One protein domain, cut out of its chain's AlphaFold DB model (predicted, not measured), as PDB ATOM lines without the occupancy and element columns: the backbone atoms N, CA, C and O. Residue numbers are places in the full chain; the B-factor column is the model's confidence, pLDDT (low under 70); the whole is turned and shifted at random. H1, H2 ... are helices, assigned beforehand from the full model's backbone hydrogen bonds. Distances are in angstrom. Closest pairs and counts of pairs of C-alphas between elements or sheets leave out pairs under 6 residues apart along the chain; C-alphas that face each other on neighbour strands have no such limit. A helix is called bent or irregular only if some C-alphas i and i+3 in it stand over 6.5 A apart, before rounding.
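Overview. This is residues 273 to 315 of the 596 residues of a protein of Actinomadura sp. LHW52907 (UniProt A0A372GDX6). The chain bends round in one loose loop of four short helices: H1 and H2 meet at a steep angle, H3 turns the corner at the end of H2, and H4 folds back near H3 with a gap between it and H1 and H2. The link of residues 284 to 291 swings out between H1 and H2, away from H3. The printed part has 43 residues with four named helices, in the order H1, H2, H3, H4, and no named strand; its class is all helix. It is compact, with a radius of gyration of the C-alphas of 10.2 A and spans of 27 by 20 by 18 A.

Arrangement. Begin with H1, residues 273 to 283, which touches H2, residues 292 to 299; look at Trp 277 and Phe 293, their closest C-alphas, 5.5 A apart. Their lines stand at a steep tilt of 59 degrees, opposite ways. H2 and H3, residues 301 to 305, only just touch, and only at the corner by their link, with 3 pairs of C-alphas within 8 A; the closest C-alphas, of Phe 297 and Leu 303, are 6.3 A apart. H3 and H4, residues 312 to 315, are close but not clearly touching: their closest C-alphas, of Leu 303 and Leu 312, are 7.7 A apart. H1 is apart from H3 and H4, and H2 is apart from H4. In H2 every O i to N i+4 pair is within hydrogen-bond range; in H1 it is 6 of 7, in H3 0 of 1 with 2 of 2 O i to N i+3 pairs, and H4 is too short for an O i to N i+4 pair.

Along the chain. Find C-alpha 273 at (108.226, 105.911, 131.819); from there H1 runs 14.1 A to C-alpha 283. H1 is irregular, but only just: C-alphas 280 and 283 are 6.6 A apart. H2 starts at C-alpha 292, (108.330, 118.777, 131.257), and spans 10.3 A; H3 spans 7.9 A. H4 spans 5.5 A and ends at C-alpha 315, (108.592, 115.207, 144.081).

Size, cuts and confidence. Look for the two C-alphas farthest apart at Pro 286 and Ala 305, 29.1 A. The printed part has no cut; the link from H2 to H3 is tight, and those from H1 to H2 and from H3 to H4 are short. The mean pLDDT of the printed part is 89.4, and no printed residue is under 70.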
ATOM      1  N   ASP A 273     107.713 104.727 132.502       88.62
ATOM      2  CA  ASP A 273     108.226 105.911 131.819       88.62
ATOM      3  C   ASP A 273     107.224 106.481 130.807       88.62
ATOM      4  O   ASP A 273     106.950 107.677 130.838       88.62
ATOM      5  N   GLU A 274     106.637 105.639 129.952       87.50
ATOM      6  CA  GLU A 274     105.639 106.050 128.957       87.50
ATOM      7  C   GLU A 274     104.376 106.614 129.619       87.50
ATOM      8  O   GLU A 274     103.888 107.676 129.230       87.50
ATOM      9  N   GLU A 275     103.846 105.928 130.638       89.75
ATOM     10  CA  GLU A 275     102.656 106.396 131.351       89.75
ATOM     11  C   GLU A 275     102.933 107.699 132.106       89.75
ATOM     12  O   GLU A 275     102.118 108.624 132.069       89.75
ATOM     13  N   LEU A 276     104.082 107.792 132.784       91.94
ATOM     14  CA  LEU A 276     104.456 108.985 133.531       91.94
ATOM     15  C   LEU A 276     104.650 110.176 132.595       91.94
ATOM     16  O   LEU A 276     104.113 111.249 132.872       91.94
ATOM     17  N   TRP A 277     105.349 109.988 131.474       91.12
ATOM     18  CA  TRP A 277     105.506 111.006 130.436       91.12
ATOM     19  C   TRP A 277     104.147 111.488 129.925       91.12
ATOM     20  O   TRP A 277     103.865 112.688 129.979       91.12
ATOM     21  N   TRP A 278     103.254 110.568 129.545       90.62
ATOM     22  CA  TRP A 278     101.940 110.932 129.016       90.62
ATOM     23  C   TRP A 278     101.111 111.704 130.049       90.62
ATOM     24  O   TRP A 278     100.521 112.739 129.733       90.62
ATOM     25  N   ARG A 279     101.105 111.278 131.319       90.94
ATOM     26  CA  ARG A 279     100.416 112.029 132.381       90.94
ATOM     27  C   ARG A 279     101.023 113.408 132.607       90.94
ATOM     28  O   ARG A 279     100.289 114.378 132.798       90.94
ATOM     29  N   THR A 280     102.343 113.506 132.573       92.06
ATOM     30  CA  THR A 280     103.079 114.748 132.833       92.06
ATOM     31  C   THR A 280     102.827 115.789 131.756       92.06
ATOM     32  O   THR A 280     102.512 116.938 132.070       92.06
ATOM     33  N   GLU A 281     102.944 115.385 130.495       91.75
ATOM     34  CA  GLU A 281     102.946 116.323 129.376       91.75
ATOM     35  C   GLU A 281     101.580 116.460 128.718       91.75
ATOM     36  O   GLU A 281     101.261 117.534 128.213       91.75
ATOM     37  N   LEU A 282     100.758 115.409 128.728       89.69
ATOM     38  CA  LEU A 282      99.565 115.341 127.886       89.69
ATOM     39  C   LEU A 282      98.256 115.229 128.668       89.69
ATOM     40  O   LEU A 282      97.260 115.802 128.234       89.69
ATOM     41  N   ALA A 283      98.228 114.557 129.820       86.88
ATOM     42  CA  ALA A 283      96.963 114.216 130.482       86.88
ATOM     43  C   ALA A 283      96.603 115.059 131.712       86.88
ATOM     44  O   ALA A 283      95.480 114.959 132.202       86.88
ATOM     45  N   THR A 284      97.520 115.866 132.254       84.38
ATOM     46  CA  THR A 284      97.279 116.583 133.520       84.38
ATOM     47  C   THR A 284      97.160 118.093 133.341       84.38
ATOM     48  O   THR A 284      97.865 118.723 132.551       84.38
ATOM     49  N   GLY A 285      96.269 118.709 134.121       84.81
ATOM     50  CA  GLY A 285      95.991 120.148 134.076       84.81
ATOM     51  C   GLY A 285      95.115 120.577 132.890       84.81
ATOM     52  O   GLY A 285      94.478 119.731 132.270       84.81
ATOM     53  N   PRO A 286      95.056 121.883 132.588       87.56
ATOM     54  CA  PRO A 286      94.255 122.406 131.483       87.56
ATOM     55  C   PRO A 286      95.010 122.472 130.148       87.56
ATOM     56  O   PRO A 286      94.380 122.674 129.125       87.56
ATOM     57  N   ALA A 287      96.333 122.315 130.108       89.62
ATOM     58  CA  ALA A 287      97.109 122.411 128.870       89.62
ATOM     59  C   ALA A 287      98.219 121.359 128.821       89.62
ATOM     60  O   ALA A 287      98.645 120.849 129.863       89.62
ATOM     61  N   VAL A 288      98.686 121.063 127.605       91.25
ATOM     62  CA  VAL A 288      99.874 120.238 127.372       91.25
ATOM     63  C   VAL A 288     101.145 120.961 127.824       91.25
ATOM     64  O   VAL A 288     101.210 122.192 127.804       91.25
ATOM     65  N   ARG A 289     102.160 120.200 128.242       92.62
ATOM     66  CA  ARG A 289     103.445 120.703 128.758       92.62
ATOM     67  C   ARG A 289     104.626 119.948 128.128       92.62
ATOM     68  O   ARG A 289     105.298 119.199 128.838       92.62
ATOM     69  N   PRO A 290     104.860 120.091 126.811       89.38
ATOM     70  CA  PRO A 290     105.929 119.366 126.132       89.38
ATOM     71  C   PRO A 290     107.296 119.639 126.769       89.38
ATOM     72  O   PRO A 290     107.621 120.790 127.064       89.38
ATOM     73  N   GLY A 291     108.087 118.589 126.980       88.81
ATOM     74  CA  GLY A 291     109.431 118.661 127.560       88.81
ATOM     75  C   GLY A 291     109.485 118.708 129.090       88.81
ATOM     76  O   GLY A 291     110.579 118.666 129.653       88.81
ATOM     77  N   LEU A 292     108.344 118.773 129.792       92.31
ATOM     78  CA  LEU A 292     108.330 118.777 131.257       92.31
ATOM     79  C   LEU A 292     108.834 117.455 131.854       92.31
ATOM     80  O   LEU A 292     109.439 117.470 132.924       92.31
ATOM     81  N   PHE A 293     108.601 116.326 131.182       91.19
ATOM     82  CA  PHE A 293     109.093 115.025 131.633       91.19
ATOM     83  C   PHE A 293     110.623 114.978 131.621       91.19
ATOM     84  O   PHE A 293     111.232 114.630 132.626       91.19
ATOM     85  N   GLU A 294     111.246 115.399 130.518       88.06
ATOM     86  CA  GLU A 294     112.709 115.436 130.398       88.06
ATOM     87  C   GLU A 294     113.322 116.472 131.351       88.06
ATOM     88  O   GLU A 294     114.340 116.215 131.992       88.06
ATOM     89  N   LEU A 295     112.658 117.621 131.530       91.50
ATOM     90  CA  LEU A 295     113.081 118.625 132.505       91.50
ATOM     91  C   LEU A 295     113.051 118.084 133.943       91.50
ATOM     92  O   LEU A 295     113.921 118.443 134.733       91.50
ATOM     93  N   ALA A 296     112.094 117.215 134.287       92.31
ATOM     94  CA  ALA A 296     112.040 116.589 135.608       92.31
ATOM     95  C   ALA A 296     113.312 115.771 135.891       92.31
ATOM     96  O   ALA A 296     113.921 115.946 136.944       92.31
ATOM     97  N   PHE A 297     113.766 114.955 134.932       89.25
ATOM     98  CA  PHE A 297     115.017 114.198 135.072       89.25
ATOM     99  C   PHE A 297     116.259 115.082 135.045       89.25
ATOM    100  O   PHE A 297     117.224 114.794 135.745       89.25
ATOM    101  N   ALA A 298     116.249 116.166 134.267       90.81
ATOM    102  CA  ALA A 298     117.363 117.109 134.248       90.81
ATOM    103  C   ALA A 298     117.544 117.829 135.599       90.81
ATOM    104  O   ALA A 298     118.671 118.142 135.980       90.81
ATOM    105  N   LEU A 299     116.447 118.097 136.320       90.62
ATOM    106  CA  LEU A 299     116.469 118.741 137.638       90.62
ATOM    107  C   LEU A 299     116.810 117.767 138.771       90.62
ATOM    108  O   LEU A 299     117.518 118.143 139.703       90.62
ATOM    109  N   ASP A 300     116.308 116.535 138.695       90.19
ATOM    110  CA  ASP A 300     116.567 115.484 139.677       90.19
ATOM    111  C   ASP A 300     116.787 114.137 138.965       90.19
ATOM    112  O   ASP A 300     115.844 113.360 138.768       90.19
ATOM    113  N   PRO A 301     118.044 113.827 138.591       85.81
ATOM    114  CA  PRO A 301     118.387 112.557 137.953       85.81
ATOM    115  C   PRO A 301     118.024 111.333 138.806       85.81
ATOM    116  O   PRO A 301     117.778 110.252 138.268       85.81
ATOM    117  N   GLY A 302     117.931 111.496 140.133       85.44
ATOM    118  CA  GLY A 302     117.561 110.433 141.063       85.44
ATOM    119  C   GLY A 302     116.121 109.943 140.892       85.44
ATOM    120  O   GLY A 302     115.811 108.829 141.310       85.44
ATOM    121  N   LEU A 303     115.246 110.719 140.237       86.69
ATOM    122  CA  LEU A 303     113.900 110.266 139.869       86.69
ATOM    123  C   LEU A 303     113.941 109.058 138.924       86.69
ATOM    124  O   LEU A 303     113.047 108.221 138.970       86.69
ATOM    125  N   GLY A 304     114.985 108.935 138.098       83.50
ATOM    126  CA  GLY A 304     115.140 107.827 137.153       83.50
ATOM    127  C   GLY A 304     115.378 106.469 137.807       83.50
ATOM    128  O   GLY A 304     115.067 105.457 137.188       83.50
ATOM    129  N   ALA A 305     115.879 106.433 139.046       82.00
ATOM    130  CA  ALA A 305     116.272 105.191 139.709       82.00
ATOM    131  C   ALA A 305     115.080 104.267 140.014       82.00
ATOM    132  O   ALA A 305     115.200 103.048 139.914       82.00
ATOM    133  N   ASP A 306     113.924 104.835 140.370       85.25
ATOM    134  CA  ASP A 306     112.707 104.069 140.641       85.25
ATOM    135  C   ASP A 306     111.452 104.894 140.335       85.25
ATOM    136  O   ASP A 306     110.834 105.495 141.216       85.25
ATOM    137  N   LEU A 307     111.004 104.852 139.076       89.88
ATOM    138  CA  LEU A 307     109.687 105.385 138.704       89.88
ATOM    139  C   LEU A 307     108.532 104.624 139.346       89.88
ATOM    140  O   LEU A 307     107.380 104.962 139.129       89.88
ATOM    141  N   GLY A 308     108.796 103.571 140.102       88.56
ATOM    142  CA  GLY A 308     107.806 102.830 140.840       88.56
ATOM    143  C   GLY A 308     107.519 103.340 142.249       88.56
ATOM    144  O   GLY A 308     106.649 102.756 142.908       88.56
ATOM    145  N   ASP A 309     108.238 104.365 142.712       89.44
ATOM    146  CA  ASP A 309     108.118 104.922 144.058       89.44
ATOM    147  C   ASP A 309     106.713 105.519 144.302       89.44
ATOM    148  O   ASP A 309     106.307 106.444 143.592       89.44
ATOM    149  N   PRO A 310     105.948 105.042 145.305       91.50
ATOM    150  CA  PRO A 310     104.665 105.640 145.676       91.50
ATOM    151  C   PRO A 310     104.761 107.108 146.122       91.50
ATOM    152  O   PRO A 310     103.769 107.827 146.035       91.50
ATOM    153  N   ALA A 311     105.935 107.559 146.581       92.00
ATOM    154  CA  ALA A 311     106.191 108.952 146.949       92.00
ATOM    155  C   ALA A 311     106.586 109.833 145.748       92.00
ATOM    156  O   ALA A 311     106.709 111.050 145.899       92.00
ATOM    157  N   LEU A 312     106.736 109.262 144.540       93.12
ATOM    158  CA  LEU A 312     107.061 110.012 143.320       93.12
ATOM    159  C   LEU A 312     106.172 111.258 143.130       93.12
ATOM    160  O   LEU A 312     106.728 112.319 142.837       93.12
ATOM    161  N   PRO A 313     104.837 111.213 143.338       93.81
ATOM    162  CA  PRO A 313     103.983 112.385 143.143       93.81
ATOM    163  C   PRO A 313     104.317 113.586 144.037       93.81
ATOM    164  O   PRO A 313     103.968 114.704 143.675       93.81
ATOM    165  N   GLU A 314     104.976 113.387 145.185       92.00
ATOM    166  CA  GLU A 314     105.378 114.477 146.089       92.00
ATOM    167  C   GLU A 314     106.569 115.275 145.542       92.00
ATOM    168  O   GLU A 314     106.739 116.449 145.866       92.00
ATOM    169  N   ARG A 315     107.386 114.636 144.697       91.25
ATOM    170  CA  ARG A 315     108.592 115.207 144.081       91.25
ATOM    171  C   ARG A 315     108.395 115.569 142.610       91.25
ATOM    172  O   ARG A 315     109.197 116.312 142.050       91.25
TER     173      ARG A 315